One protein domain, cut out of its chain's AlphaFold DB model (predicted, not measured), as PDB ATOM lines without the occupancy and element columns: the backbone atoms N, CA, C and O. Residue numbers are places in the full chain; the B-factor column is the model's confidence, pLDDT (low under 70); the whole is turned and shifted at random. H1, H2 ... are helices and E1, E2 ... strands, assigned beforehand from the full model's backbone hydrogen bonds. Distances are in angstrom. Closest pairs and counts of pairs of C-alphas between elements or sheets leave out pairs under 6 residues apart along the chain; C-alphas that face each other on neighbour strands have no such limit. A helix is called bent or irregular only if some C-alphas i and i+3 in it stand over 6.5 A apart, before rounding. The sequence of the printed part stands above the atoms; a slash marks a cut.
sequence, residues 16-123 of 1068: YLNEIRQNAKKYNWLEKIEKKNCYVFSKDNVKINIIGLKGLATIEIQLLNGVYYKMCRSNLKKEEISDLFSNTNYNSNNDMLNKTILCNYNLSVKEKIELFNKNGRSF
ATOM      1  N   TYR A  16      35.441   0.884   4.631       75.44
ATOM      2  CA  TYR A  16      36.169   1.912   5.380       75.44
ATOM      3  C   TYR A  16      36.641   3.125   4.557       75.44
ATOM      4  O   TYR A  16      36.864   4.182   5.137       75.44
ATOM      5  N   LEU A  17      36.816   3.019   3.232       81.44
ATOM      6  CA  LEU A  17      37.357   4.123   2.421       81.44
ATOM      7  C   LEU A  17      36.427   5.341   2.422       81.44
ATOM      8  O   LEU A  17      36.884   6.459   2.630       81.44
ATOM      9  N   ASN A  18      35.125   5.130   2.225       85.19
ATOM     10  CA  ASN A  18      34.165   6.234   2.182       85.19
ATOM     11  C   ASN A  18      34.027   6.917   3.551       85.19
ATOM     12  O   ASN A  18      33.872   8.132   3.612       85.19
ATOM     13  N   GLU A  19      34.178   6.165   4.642       84.62
ATOM     14  CA  GLU A  19      34.185   6.699   6.009       84.62
ATOM     15  C   GLU A  19      35.464   7.503   6.304       84.62
ATOM     16  O   GLU A  19      35.400   8.579   6.895       84.62
ATOM     17  N   ILE A  20      36.625   7.029   5.831       86.62
ATOM     18  CA  ILE A  20      37.897   7.770   5.879       86.62
ATOM     19  C   ILE A  20      37.770   9.086   5.103       86.62
ATOM     20  O   ILE A  20      38.130  10.135   5.628       86.62
ATOM     21  N   ARG A  21      37.192   9.056   3.895       91.75
ATOM     22  CA  ARG A  21      36.923  10.248   3.074       91.75
ATOM     23  C   ARG A  21      35.962  11.225   3.753       91.75
ATOM     24  O   ARG A  21      36.214  12.427   3.750       91.75
ATOM     25  N   GLN A  22      34.892  10.726   4.372       91.19
ATOM     26  CA  GLN A  22      33.947  11.546   5.134       91.19
ATOM     27  C   GLN A  22      34.609  12.201   6.353       91.19
ATOM     28  O   GLN A  22      34.401  13.389   6.577       91.19
ATOM     29  N   ASN A  23      35.451  11.478   7.101       90.44
ATOM     30  CA  ASN A  23      36.188  12.042   8.236       90.44
ATOM     31  C   ASN A  23      37.274  13.035   7.797       90.44
ATOM     32  O   ASN A  23      37.385  14.106   8.390       90.44
ATOM     33  N   ALA A  24      38.017  12.746   6.727       92.50
ATOM     34  CA  ALA A  24      38.949  13.691   6.117       92.50
ATOM     35  C   ALA A  24      38.230  14.994   5.713       92.50
ATOM     36  O   ALA A  24      38.637  16.077   6.133       92.50
ATOM     37  N   LYS A  25      37.096  14.888   5.001       93.25
ATOM     38  CA  LYS A  25      36.259  16.036   4.618       93.25
ATOM     39  C   LYS A  25      35.706  16.791   5.835       93.25
ATOM     40  O   LYS A  25      35.755  18.013   5.841       93.25
ATOM     41  N   LYS A  26      35.242  16.088   6.879       94.25
ATOM     42  CA  LYS A  26      34.720  16.682   8.128       94.25
ATOM     43  C   LYS A  26      35.741  17.582   8.836       94.25
ATOM     44  O   LYS A  26      35.344  18.551   9.472       94.25
ATOM     45  N   TYR A  27      37.033  17.268   8.736       92.12
ATOM     46  CA  TYR A  27      38.113  18.040   9.361       92.12
ATOM     47  C   TYR A  27      38.922  18.890   8.360       92.12
ATOM     48  O   TYR A  27      40.027  19.334   8.685       92.12
ATOM     49  N   ASN A  28      38.369  19.158   7.170       94.31
ATOM     50  CA  ASN A  28      38.952  19.984   6.103       94.31
ATOM     51  C   ASN A  28      40.318  19.490   5.575       94.31
ATOM     52  O   ASN A  28      41.216  20.287   5.316       94.31
ATOM     53  N   TRP A  29      40.483  18.175   5.405       95.94
ATOM     54  CA  TRP A  29      41.624  17.590   4.692       95.94
ATOM     55  C   TRP A  29      41.331  17.454   3.195       95.94
ATOM     56  O   TRP A  29      40.281  16.942   2.803       95.94
ATOM     57  N   LEU A  30      42.288  17.848   2.352       94.88
ATOM     58  CA  LEU A  30      42.190  17.733   0.896       94.88
ATOM     59  C   LEU A  30      42.681  16.354   0.437       94.88
ATOM     60  O   LEU A  30      43.867  16.047   0.575       94.88
ATOM     61  N   GLU A  31      41.793  15.532  -0.131       95.31
ATOM     62  CA  GLU A  31      42.187  14.284  -0.800       95.31
ATOM     63  C   GLU A  31      42.853  14.582  -2.155       95.31
ATOM     64  O   GLU A  31      42.331  15.335  -2.976       95.31
ATOM     65  N   LYS A  32      44.000  13.949  -2.407       93.19
ATOM     66  CA  LYS A  32      44.723  13.936  -3.680       93.19
ATOM     67  C   LYS A  32      44.840  12.486  -4.152       93.19
ATOM     68  O   LYS A  32      45.371  11.622  -3.452       93.19
ATOM     69  N   ILE A  33      44.342  12.202  -5.351       85.06
ATOM     70  CA  ILE A  33      44.346  10.850  -5.922       85.06
ATOM     71  C   ILE A  33      45.623  10.681  -6.753       85.06
ATOM     72  O   ILE A  33      45.626  10.886  -7.961       85.06
ATOM     73  N   GLU A  34      46.737  10.339  -6.097       81.69
ATOM     74  CA  GLU A  34      48.031  10.195  -6.784       81.69
ATOM     75  C   GLU A  34      48.152   8.873  -7.566       81.69
ATOM     76  O   GLU A  34      48.690   8.862  -8.673       81.69
ATOM     77  N   LYS A  35      47.725   7.730  -6.993       84.00
ATOM     78  CA  LYS A  35      47.904   6.382  -7.586       84.00
ATOM     79  C   LYS A  35      46.777   5.424  -7.164       84.00
ATOM     80  O   LYS A  35      46.260   5.522  -6.054       84.00
ATOM     81  N   LYS A  36      46.436   4.432  -8.003       80.19
ATOM     82  CA  LYS A  36      45.424   3.400  -7.671       80.19
ATOM     83  C   LYS A  36      45.808   2.668  -6.370       80.19
ATOM     84  O   LYS A  36      46.902   2.115  -6.276       80.19
ATOM     85  N   ASN A  37      44.892   2.635  -5.397       80.06
ATOM     86  CA  ASN A  37      45.089   2.142  -4.018       80.06
ATOM     87  C   ASN A  37      46.052   2.965  -3.127       80.06
ATOM     88  O   ASN A  37      46.572   2.426  -2.145       80.06
ATOM     89  N   CYS A  38      46.294   4.239  -3.445       87.88
ATOM     90  CA  CYS A  38      47.095   5.170  -2.648       87.88
ATOM     91  C   CYS A  38      46.323   6.482  -2.459       87.88
ATOM     92  O   CYS A  38      46.261   7.306  -3.372       87.88
ATOM     93  N   TYR A  39      45.744   6.665  -1.275       91.62
ATOM     94  CA  TYR A  39      44.919   7.823  -0.933       91.62
ATOM     95  C   TYR A  39      45.767   8.819  -0.156       91.62
ATOM     96  O   TYR A  39      46.259   8.496   0.924       91.62
ATOM     97  N   VAL A  40      45.986  10.002  -0.719       94.12
ATOM     98  CA  VAL A  40      46.781  11.052  -0.084       94.12
ATOM     99  C   VAL A  40      45.833  12.092   0.483       94.12
ATOM    100  O   VAL A  40      44.969  12.578  -0.230       94.12
ATOM    101  N   PHE A  41      46.015  12.467   1.741       95.56
ATOM    102  CA  PHE A  41      45.260  13.530   2.392       95.56
ATOM    103  C   PHE A  41      46.240  14.596   2.866       95.56
ATOM    104  O   PHE A  41      47.146  14.297   3.639       95.56
ATOM    105  N   SER A  42      46.087  15.833   2.403       94.50
ATOM    106  CA  SER A  42      46.927  16.956   2.832       94.50
ATOM    107  C   SER A  42      46.105  18.016   3.547       94.50
ATOM    108  O   SER A  42      45.060  18.424   3.033       94.50
ATOM    109  N   LYS A  43      46.602  18.480   4.691       94.25
ATOM    110  CA  LYS A  43      46.073  19.627   5.424       94.25
ATOM    111  C   LYS A  43      47.231  20.366   6.085       94.25
ATOM    112  O   LYS A  43      48.099  19.727   6.678       94.25
ATOM    113  N   ASP A  44      47.223  21.690   5.976       92.69
ATOM    114  CA  ASP A  44      48.233  22.579   6.548       92.69
ATOM    115  C   ASP A  44      49.653  22.057   6.235       92.69
ATOM    116  O   ASP A  44      49.977  21.777   5.077       92.69
ATOM    117  N   ASN A  45      50.482  21.832   7.257       89.00
ATOM    118  CA  ASN A  45      51.864  21.375   7.100       89.00
ATOM    119  C   ASN A  45      52.018  19.834   7.054       89.00
ATOM    120  O   ASN A  45      53.120  19.325   7.287       89.00
ATOM    121  N   VAL A  46      50.936  19.085   6.789       92.25
ATOM    122  CA  VAL A  46      50.848  17.619   6.943       92.25
ATOM    123  C   VAL A  46      50.321  16.926   5.682       92.25
ATOM    124  O   VAL A  46      49.314  17.326   5.096       92.25
ATOM    125  N   LYS A  47      50.958  15.816   5.298       93.94
ATOM    126  CA  LYS A  47      50.536  14.904   4.224       93.94
ATOM    127  C   LYS A  47      50.451  13.469   4.759       93.94
ATOM    128  O   LYS A  47      51.460  12.905   5.172       93.94
ATOM    129  N   ILE A  48      49.263  12.870   4.729       93.88
ATOM    130  CA  ILE A  48      48.996  11.487   5.143       93.88
ATOM    131  C   ILE A  48      48.742  10.626   3.897       93.88
ATOM    132  O   ILE A  48      47.715  10.777   3.240       93.88
ATOM    133  N   ASN A  49      49.647   9.697   3.578       92.19
ATOM    134  CA  ASN A  49      49.471   8.718   2.500       92.19
ATOM    135  C   ASN A  49      48.939   7.400   3.087       92.19
ATOM    136  O   ASN A  49      49.630   6.756   3.876       92.19
ATOM    137  N   ILE A  50      47.753   6.948   2.677       90.88
ATOM    138  CA  ILE A  50      47.192   5.637   3.032       90.88
ATOM    139  C   ILE A  50      47.326   4.701   1.827       90.88
ATOM    140  O   ILE A  50      46.596   4.808   0.838       90.88
ATOM    141  N   ILE A  51      48.277   3.770   1.911       88.88
ATOM    142  CA  ILE A  51      48.625   2.826   0.844       88.88
ATOM    143  C   ILE A  51      48.060   1.439   1.170       88.88
ATOM    144  O   ILE A  51      48.469   0.796   2.142       88.88
ATOM    145  N   GLY A  52      47.168   0.958   0.298       74.94
ATOM    146  CA  GLY A  52      46.552  -0.369   0.357       74.94
ATOM    147  C   GLY A  52      45.346  -0.465   1.298       74.94
ATOM    148  O   GLY A  52      45.452  -0.216   2.492       74.94
ATOM    149  N   LEU A  53      44.193  -0.899   0.768       63.81
ATOM    150  CA  LEU A  53      42.962  -1.150   1.539       63.81
ATOM    151  C   LEU A  53      42.394  -2.562   1.298       63.81
ATOM    152  O   LEU A  53      41.204  -2.758   1.068       63.81
ATOM    153  N   LYS A  54      43.260  -3.582   1.383       57.41
ATOM    154  CA  LYS A  54      42.866  -5.006   1.426       57.41
ATOM    155  C   LYS A  54      43.590  -5.742   2.563       57.41
ATOM    156  O   LYS A  54      44.530  -6.498   2.338       57.41
ATOM    157  N   GLY A  55      43.164  -5.482   3.804       55.38
ATOM    158  CA  GLY A  55      43.619  -6.159   5.038       55.38
ATOM    159  C   GLY A  55      44.981  -5.720   5.602       55.38
ATOM    160  O   GLY A  55      45.268  -5.947   6.777       55.38
ATOM    161  N   LEU A  56      45.804  -5.054   4.795       67.00
ATOM    162  CA  LEU A  56      47.055  -4.411   5.190       67.00
ATOM    163  C   LEU A  56      47.018  -2.967   4.701       67.00
ATOM    164  O   LEU A  56      46.974  -2.749   3.491       67.00
ATOM    165  N   ALA A  57      47.048  -2.022   5.641       78.62
ATOM    166  CA  ALA A  57      47.183  -0.600   5.367       78.62
ATOM    167  C   ALA A  57      48.561  -0.120   5.838       78.62
ATOM    168  O   ALA A  57      49.037  -0.476   6.922       78.62
ATOM    169  N   THR A  58      49.209   0.676   4.998       82.50
ATOM    170  CA  THR A  58      50.417   1.426   5.344       82.50
ATOM    171  C   THR A  58      50.033   2.891   5.403       82.50
ATOM    172  O   THR A  58      49.599   3.435   4.392       82.50
ATOM    173  N   ILE A  59      50.173   3.514   6.571       88.56
ATOM    174  CA  ILE A  59      49.938   4.948   6.741       88.56
ATOM    175  C   ILE A  59      51.287   5.640   6.863       88.56
ATOM    176  O   ILE A  59      52.082   5.319   7.746       88.56
ATOM    177  N   GLU A  60      51.553   6.572   5.964       89.81
ATOM    178  CA  GLU A  60      52.759   7.392   5.955       89.81
ATOM    179  C   GLU A  60      52.361   8.822   6.301       89.81
ATOM    180  O   GLU A  60      51.422   9.339   5.707       89.81
ATOM    181  N   ILE A  61      53.038   9.454   7.258       90.12
ATOM    182  CA  ILE A  61      52.763  10.839   7.663       90.12
ATOM    183  C   ILE A  61      54.027  11.641   7.388       90.12
ATOM    184  O   ILE A  61      55.067  11.386   7.990       90.12
ATOM    185  N   GLN A  62      53.942  12.583   6.459       90.25
ATOM    186  CA  GLN A  62      55.019  13.481   6.069       90.25
ATOM    187  C   GLN A  62      54.673  14.901   6.518       90.25
ATOM    188  O   GLN A  62      53.564  15.380   6.280       90.25
ATOM    189  N   LEU A  63      55.629  15.569   7.151       88.38
ATOM    190  CA  LEU A  63      55.529  16.956   7.598       88.38
ATOM    191  C   LEU A  63      56.404  17.857   6.711       88.38
ATOM    192  O   LEU A  63      57.413  17.398   6.168       88.38
ATOM    193  N   LEU A  64      56.051  19.141   6.567       77.94
ATOM    194  CA  LEU A  64      56.817  20.079   5.719       77.94
ATOM    195  C   LEU A  64      58.267  20.307   6.180       77.94
ATOM    196  O   LEU A  64      59.119  20.623   5.359       77.94
ATOM    197  N   ASN A  65      58.578  20.069   7.458       79.94
ATOM    198  CA  ASN A  65      59.949  20.078   7.989       79.94
ATOM    199  C   ASN A  65      60.806  18.867   7.531       79.94
ATOM    200  O   ASN A  65      61.903  18.659   8.044       79.94
ATOM    201  N   GLY A  66      60.296  18.027   6.624       78.50
ATOM    202  CA  GLY A  66      60.971  16.833   6.110       78.50
ATOM    203  C   GLY A  66      60.853  15.591   7.001       78.50
ATOM    204  O   GLY A  66      61.316  14.519   6.606       78.50
ATOM    205  N   VAL A  67      60.221  15.684   8.177       76.19
ATOM    206  CA  VAL A  67      60.017  14.526   9.058       76.19
ATOM    207  C   VAL A  67      58.988  13.579   8.436       76.19
ATOM    208  O   VAL A  67      57.882  13.975   8.071       76.19
ATOM    209  N   TYR A  68      59.370  12.306   8.321       82.94
ATOM    210  CA  TYR A  68      58.597  11.260   7.657       82.94
ATOM    211  C   TYR A  68      58.406  10.049   8.575       82.94
ATOM    212  O   TYR A  68      59.368   9.419   9.021       82.94
ATOM    213  N   TYR A  69      57.147   9.696   8.811       79.81
ATOM    214  CA  TYR A  69      56.717   8.530   9.574       79.81
ATOM    215  C   TYR A  69      56.099   7.483   8.658       79.81
ATOM    216  O   TYR A  69      55.408   7.814   7.698       79.81
ATOM    217  N   LYS A  70      56.265   6.206   9.010       85.12
ATOM    218  CA  LYS A  70      55.657   5.082   8.292       85.12
ATOM    219  C   LYS A  70      55.147   4.019   9.258       85.12
ATOM    220  O   LYS A  70      55.925   3.303   9.883       85.12
ATOM    221  N   MET A  71      53.826   3.914   9.368       80.62
ATOM    222  CA  MET A  71      53.118   2.955  10.208       80.62
ATOM    223  C   MET A  71      52.525   1.836   9.346       80.62
ATOM    224  O   MET A  71      51.484   1.993   8.710       80.62
ATOM    225  N   CYS A  72      53.181   0.677   9.344       73.38
ATOM    226  CA  CYS A  72      52.653  -0.542   8.730       73.38
ATOM    227  C   CYS A  72      51.924  -1.375   9.796       73.38
ATOM    228  O   CYS A  72      52.578  -1.975  10.650       73.38
ATOM    229  N   ARG A  73      50.587  -1.456   9.747       66.19
ATOM    230  CA  ARG A  73      49.799  -2.349  10.619       66.19
ATOM    231  C   ARG A  73      48.764  -3.126   9.802       66.19
ATOM    232  O   ARG A  73      47.880  -2.558   9.164       66.19
ATOM    233  N   SER A  74      48.829  -4.453   9.885       51.19
ATOM    234  CA  SER A  74      47.650  -5.295   9.669       51.19
ATOM    235  C   SER A  74      46.636  -4.987  10.768       51.19
ATOM    236  O   SER A  74      47.011  -5.010  11.941       51.19
ATOM    237  N   ASN A  75      45.377  -4.764  10.399       57.06
ATOM    238  CA  ASN A  75      44.279  -4.480  11.330       57.06
ATOM    239  C   ASN A  75      44.464  -3.190  12.163       57.06
ATOM    240  O   ASN A  75      44.285  -3.216  13.380       57.06
ATOM    241  N   LEU A  76      44.779  -2.057  11.521       65.69
ATOM    242  CA  LEU A  76      44.393  -0.757  12.093       65.69
ATOM    243  C   LEU A  76      42.872  -0.724  12.259       65.69
ATOM    244  O   LEU A  76      42.149  -1.149  11.352       65.69
ATOM    245  N   LYS A  77      42.385  -0.233  13.399       74.50
ATOM    246  CA  LYS A  77      40.942  -0.075  13.603       74.50
ATOM    247  C   LYS A  77      40.395   1.155  12.870       74.50
ATOM    248  O   LYS A  77      41.123   2.116  12.628       74.50
ATOM    249  N   LYS A  78      39.091   1.157  12.578       73.75
ATOM    250  CA  LYS A  78      38.373   2.300  11.986       73.75
ATOM    251  C   LYS A  78      38.556   3.573  12.819       73.75
ATOM    252  O   LYS A  78      38.779   4.648  12.263       73.75
ATOM    253  N   GLU A  79      38.508   3.438  14.141       78.19
ATOM    254  CA  GLU A  79      38.650   4.548  15.085       78.19
ATOM    255  C   GLU A  79      40.082   5.106  15.047       78.19
ATOM    256  O   GLU A  79      40.258   6.305  14.868       78.19
ATOM    257  N   GLU A  80      41.104   4.236  15.064       77.75
ATOM    258  CA  GLU A  80      42.520   4.634  14.961       77.75
ATOM    259  C   GLU A  80      42.842   5.407  13.673       77.75
ATOM    260  O   GLU A  80      43.685   6.301  13.697       77.75
ATOM    261  N   ILE A  81      42.201   5.068  12.547       79.56
ATOM    262  CA  ILE A  81      42.390   5.806  11.288       79.56
ATOM    263  C   ILE A  81      41.602   7.125  11.311       79.56
ATOM    264  O   ILE A  81      42.065   8.125  10.773       79.56
ATOM    265  N   SER A  82      40.437   7.157  11.959       80.38
ATOM    266  CA  SER A  82      39.625   8.375  12.100       80.38
ATOM    267  C   SER A  82      40.297   9.416  13.008       80.38
ATOM    268  O   SER A  82      40.246  10.610  12.712       80.38
ATOM    269  N   ASP A  83      40.994   8.962  14.056       83.62
ATOM    270  CA  ASP A  83      41.757   9.796  14.994       83.62
ATOM    271  C   ASP A  83      42.967  10.514  14.356       83.62
ATOM    272  O   ASP A  83      43.466  11.492  14.913       83.62
ATOM    273  N   LEU A  84      43.428  10.090  13.170       84.56
ATOM    274  CA  LEU A  84      44.449  10.825  12.407       84.56
ATOM    275  C   LEU A  84      43.931  12.167  11.880       84.56
ATOM    276  O   LEU A  84      44.697  13.128  11.811       84.56
ATOM    277  N   PHE A  85      42.651  12.220  11.500       87.75
ATOM    278  CA  PHE A  85      42.045  13.376  10.834       87.75
ATOM    279  C   PHE A  85      41.441  14.382  11.817       87.75
ATOM    280  O   PHE A  85      41.407  15.572  11.509       87.75
ATOM    281  N   SER A  86      40.995  13.921  12.993       82.75
ATOM    282  CA  SER A  86      40.451  14.772  14.063       82.75
ATOM    283  C   SER A  86      41.514  15.628  14.757       82.75
ATOM    284  O   SER A  86      41.198  16.690  15.288       82.75
ATOM    285  N   ASN A  87      42.776  15.196  14.736       71.62
ATOM    286  CA  ASN A  87      43.899  15.980  15.231       71.62
ATOM    287  C   ASN A  87      44.346  16.994  14.169       71.62
ATOM    288  O   ASN A  87      44.880  16.617  13.132       71.62
ATOM    289  N   THR A  88      44.158  18.288  14.434       59.50
ATOM    290  CA  THR A  88      44.584  19.370  13.527       59.50
ATOM    291  C   THR A  88      46.006  19.859  13.803       59.50
ATOM    292  O   THR A  88      46.727  20.220  12.881       59.50
ATOM    293  N   ASN A  89      46.444  19.848  15.066       66.50
ATOM    294  CA  ASN A  89      47.619  20.606  15.510       66.50
ATOM    295  C   ASN A  89      48.895  19.747  15.575       66.50
ATOM    296  O   ASN A  89      49.493  19.591  16.640       66.50
ATOM    297  N   TYR A  90      49.323  19.204  14.434       67.94
ATOM    298  CA  TYR A  90      50.604  18.499  14.317       67.94
ATOM    299  C   TYR A  90      51.788  19.486  14.437       67.94
ATOM    300  O   TYR A  90      52.220  20.083  13.453       67.94
ATOM    301  N   ASN A  91      52.343  19.642  15.645       61.03
ATOM    302  CA  ASN A  91      53.468  20.546  15.913       61.03
ATOM    303  C   ASN A  91      54.788  20.073  15.260       61.03
ATOM    304  O   ASN A  91      55.404  19.099  15.689       61.03
ATOM    305  N   SER A  92      55.281  20.817  14.268       56.47
ATOM    306  CA  SER A  92      56.528  20.531  13.545       56.47
ATOM    307  C   SER A  92      57.818  20.679  14.367       56.47
ATOM    308  O   SER A  92      58.866  20.201  13.936       56.47
ATOM    309  N   ASN A  93      57.791  21.333  15.531       59.53
ATOM    310  CA  ASN A  93      59.006  21.921  16.113       59.53
ATOM    311  C   ASN A  93      59.720  21.036  17.162       59.53
ATOM    312  O   ASN A  93      60.649  21.495  17.823       59.53
ATOM    313  N   ASN A  94      59.311  19.771  17.343       55.12
ATOM    314  CA  ASN A  94      59.735  18.921  18.473       55.12
ATOM    315  C   ASN A  94      60.650  17.733  18.078       55.12
ATOM    316  O   ASN A  94      60.453  16.589  18.495       55.12
ATOM    317  N   ASP A  95      61.662  17.995  17.246       48.59
ATOM    318  CA  ASP A  95      62.372  16.967  16.461       48.59
ATOM    319  C   ASP A  95      63.112  15.868  17.265       48.59
ATOM    320  O   ASP A  95      63.328  14.760  16.770       48.59
ATOM    321  N   MET A  96      63.438  16.116  18.540       43.03
ATOM    322  CA  MET A  96      64.062  15.111  19.417       43.03
ATOM    323  C   MET A  96      63.069  14.038  19.905       43.03
ATOM    324  O   MET A  96      63.438  12.872  20.057       43.03
ATOM    325  N   LEU A  97      61.803  14.406  20.131       48.22
ATOM    326  CA  LEU A  97      60.742  13.476  20.548       48.22
ATOM    327  C   LEU A  97      60.351  12.544  19.382       48.22
ATOM    328  O   LEU A  97      60.046  11.362  19.569       48.22
ATOM    329  N   ASN A  98      60.455  13.082  18.165       49.34
ATOM    330  CA  ASN A  98      59.953  12.516  16.919       49.34
ATOM    331  C   ASN A  98      60.611  11.192  16.507       49.34
ATOM    332  O   ASN A  98      59.912  10.269  16.088       49.34
ATOM    333  N   LYS A  99      61.939  11.076  16.619       47.75
ATOM    334  CA  LYS A  99      62.698   9.950  16.037       47.75
ATOM    335  C   LYS A  99      62.704   8.682  16.905       47.75
ATOM    336  O   LYS A  99      62.766   7.577  16.366       47.75
ATOM    337  N   THR A 100      62.600   8.814  18.229       43.38
ATOM    338  CA  THR A 100      62.925   7.714  19.167       43.38
ATOM    339  C   THR A 100      61.702   7.076  19.836       43.38
ATOM    340  O   THR A 100      61.703   5.872  20.106       43.38
ATOM    341  N   ILE A 101      60.647   7.856  20.102       48.69
ATOM    342  CA  ILE A 101      59.534   7.440  20.978       48.69
ATOM    343  C   ILE A 101      58.386   6.774  20.198       48.69
ATOM    344  O   ILE A 101      57.753   5.843  20.693       48.69
ATOM    345  N   LEU A 102      58.135   7.156  18.944       48.44
ATOM    346  CA  LEU A 102      56.964   6.647  18.212       48.44
ATOM    347  C   LEU A 102      57.195   5.287  17.524       48.44
ATOM    348  O   LEU A 102      56.239   4.531  17.330       48.44
ATOM    349  N   CYS A 103      58.445   4.923  17.221       46.53
ATOM    350  CA  CYS A 103      58.790   3.646  16.578       46.53
ATOM    351  C   CYS A 103      58.880   2.461  17.556       46.53
ATOM    352  O   CYS A 103      58.545   1.341  17.180       46.53
ATOM    353  N   ASN A 104      59.315   2.700  18.799       45.97
ATOM    354  CA  ASN A 104      59.667   1.631  19.748       45.97
ATOM    355  C   ASN A 104      58.556   1.275  20.752       45.97
ATOM    356  O   ASN A 104      58.604   0.207  21.357       45.97
ATOM    357  N   TYR A 105      57.561   2.148  20.944       53.31
ATOM    358  CA  TYR A 105      56.548   1.995  21.992       53.31
ATOM    359  C   TYR A 105      55.229   1.429  21.441       53.31
ATOM    360  O   TYR A 105      54.768   1.788  20.348       53.31
ATOM    361  N   ASN A 106      54.598   0.554  22.228       62.66
ATOM    362  CA  ASN A 106      53.438  -0.268  21.849       62.66
ATOM    363  C   ASN A 106      52.078   0.464  21.946       62.66
ATOM    364  O   ASN A 106      51.043  -0.149  22.190       62.66
ATOM    365  N   LEU A 107      52.097   1.781  21.752       63.59
ATOM    366  CA  LEU A 107      50.953   2.681  21.891       63.59
ATOM    367  C   LEU A 107      49.958   2.564  20.714       63.59
ATOM    368  O   LEU A 107      50.305   2.102  19.615       63.59
ATOM    369  N   SER A 108      48.722   3.009  20.941       64.06
ATOM    370  CA  SER A 108      47.701   3.249  19.912       64.06
ATOM    371  C   SER A 108      48.068   4.426  19.001       64.06
ATOM    372  O   SER A 108      48.959   5.219  19.313       64.06
ATOM    373  N   VAL A 109      47.380   4.560  17.861       62.97
ATOM    374  CA  VAL A 109      47.585   5.713  16.961       62.97
ATOM    375  C   VAL A 109      47.283   7.037  17.677       62.97
ATOM    376  O   VAL A 109      48.103   7.951  17.620       62.97
ATOM    377  N   LYS A 110      46.183   7.107  18.439       64.00
ATOM    378  CA  LYS A 110      45.802   8.293  19.218       64.00
ATOM    379  C   LYS A 110      46.859   8.696  20.247       64.00
ATOM    380  O   LYS A 110      47.288   9.842  20.243       64.00
ATOM    381  N   GLU A 111      47.345   7.768  21.073       67.56
ATOM    382  CA  GLU A 111      48.402   8.060  22.060       67.56
ATOM    383  C   GLU A 111      49.698   8.556  21.400       67.56
ATOM    384  O   GLU A 111      50.383   9.419  21.950       67.56
ATOM    385  N   LYS A 112      50.037   8.049  20.206       67.25
ATOM    386  CA  LYS A 112      51.209   8.513  19.445       67.25
ATOM    387  C   LYS A 112      51.046   9.945  18.936       67.25
ATOM    388  O   LYS A 112      52.024  10.685  18.948       67.25
ATOM    389  N   ILE A 113      49.834  10.345  18.549       64.81
ATOM    390  CA  ILE A 113      49.523  11.728  18.157       64.81
ATOM    391  C   ILE A 113      49.422  12.635  19.395       64.81
ATOM    392  O   ILE A 113      49.941  13.744  19.389       64.81
ATOM    393  N   GLU A 114      48.855  12.164  20.508       65.12
ATOM    394  CA  GLU A 114      48.826  12.934  21.757       65.12
ATOM    395  C   GLU A 114      50.231  13.216  22.309       65.12
ATOM    396  O   GLU A 114      50.484  14.328  22.766       65.12
ATOM    397  N   LEU A 115      51.159  12.253  22.248       66.81
ATOM    398  CA  LEU A 115      52.567  12.482  22.605       66.81
ATOM    399  C   LEU A 115      53.281  13.438  21.642       66.81
ATOM    400  O   LEU A 115      54.208  14.126  22.057       66.81
ATOM    401  N   PHE A 116      52.857  13.487  20.378       61.44
ATOM    402  CA  PHE A 116      53.369  14.432  19.389       61.44
ATOM    403  C   PHE A 116      52.863  15.864  19.660       61.44
ATOM    404  O   PHE A 116      53.634  16.820  19.606       61.44
ATOM    405  N   ASN A 117      51.591  16.003  20.048       58.88
ATOM    406  CA  ASN A 117      50.936  17.290  20.300       58.88
ATOM    407  C   ASN A 117      51.240  17.867  21.703       58.88
ATOM    408  O   ASN A 117      51.115  19.073  21.924       58.88
ATOM    409  N   LYS A 118      51.637  17.038  22.678       64.19
ATOM    410  CA  LYS A 118      51.979  17.474  24.043       64.19
ATOM    411  C   LYS A 118      53.416  18.013  24.106       64.19
ATOM    412  O   LYS A 118      54.365  17.256  24.278       64.19
ATOM    413  N   ASN A 119      53.568  19.343  24.119       48.00
ATOM    414  CA  ASN A 119      54.845  20.080  24.280       48.00
ATOM    415  C   ASN A 119      55.628  19.797  25.598       48.00
ATOM    416  O   ASN A 119      56.620  20.462  25.905       48.00
ATOM    417  N   GLY A 120      55.191  18.847  26.427       43.09
ATOM    418  CA  GLY A 120      55.678  18.636  27.785       43.09
ATOM    419  C   GLY A 120      56.912  17.737  27.890       43.09
ATOM    420  O   GLY A 120      56.782  16.525  28.059       43.09
ATOM    421  N   ARG A 121      58.108  18.340  28.006       44.34
ATOM    422  CA  ARG A 121      59.309  17.660  28.561       44.34
ATOM    423  C   ARG A 121      59.057  17.040  29.953       44.34
ATOM    424  O   ARG A 121      59.815  16.177  30.386       44.34
ATOM    425  N   SER A 122      57.998  17.464  30.647       49.06
ATOM    426  CA  SER A 122      57.501  16.906  31.910       49.06
ATOM    427  C   SER A 122      57.160  15.412  31.840       49.06
ATOM    428  O   SER A 122      57.476  14.699  32.789       49.06
ATOM    429  N   PHE A 123      56.606  14.911  30.727       48.09
ATOM    430  CA  PHE A 123      56.234  13.492  30.584       48.09
ATOM    431  C   PHE A 123      57.441  12.546  30.721       48.09
ATOM    432  O   PHE A 123      57.338  11.478  31.313       48.09
TER     433      PHE A 123
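Overview. This is residues 16 to 123 of the 1068 residues of an uncharacterized protein of Plasmodium relictum (UniProt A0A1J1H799). A twisted wall of five strands has a row of three helices, H1, H2 and H4, side by side, of which H1 covers E1 and E2 on a face of the sheet, H2 only grazes the sheet and H4 is not on it; H3 folds back against H4, near the edge strand E5. The printed part has 108 residues, in the order H1 E1 E2 E3 E4 E5 H2 H3 H4, of mixed class. The sheet, E1 - E2 - E3 - E4 - E5, is antiparallel. The whole is compact, with a radius of gyration of the C-alphas of 13.5 A and spans of 41 by 27 by 22 A.

Along the chain. H1, residues 16 to 26, begins at C-alpha 16 (36.169, 1.912, 5.380) and is 15.1 A long. Then come E1, residues 30 to 35, E2, 38 to 43, E3, 46 to 51, E4, 56 to 63, which is 23.1 A long, and E5, 68 to 74, 19.9 A. H2 is residues 78 to 86; H3, 95 to 104, is only just irregular, with C-alphas 99 and 102 7.0 A apart. H4, 109 to 117, ends at C-alpha 117 (50.936, 17.290, 20.300).

Arrangement. The strands form a meander, each the antiparallel neighbour of the one before. N 32 and O 40 are 2.7 A apart across E1 and E2, N 41 and O 48 2.8 A across E2 and E3, N 49 and O 60 2.8 A across E3 and E4, and N 71 and O 59 2.8 A across E4 and E5. H1 is on the sheet at a height of 9.4 A, over E1 and E2. H2 only grazes the sheet with residues 81 to 85, and H3 with residues 98 to 103. H1 and H2 touch, closest at the C-alphas of Ala 24 and Phe 85, 5.7 A, at a shallow tilt of 21 degrees, the same way. H2 and H4 touch, closest at the C-alphas of Glu 80 and Val 109, 5.6 A. H3 and H4, a helical hairpin, only just touch, with 3 pairs of C-alphas within 8 A, closest at Leu 102 and Lys 112, 6.2 A. In H1 and H4 every O i to N i+4 pair is within hydrogen-bond range; H2 has 3 of 5 and H3 0 of 6, with 0 of 7 O i to N i+3 pairs.

Size, cuts and confidence. The C-alphas farthest apart, Lys 36 and Ser 122, are 43.5 A apart. The printed part has no cut, and no link is long. Mean pLDDT of the printed part is 74.1; residues 53 to 56, 73 to 76 and 88 to 123 are under 70.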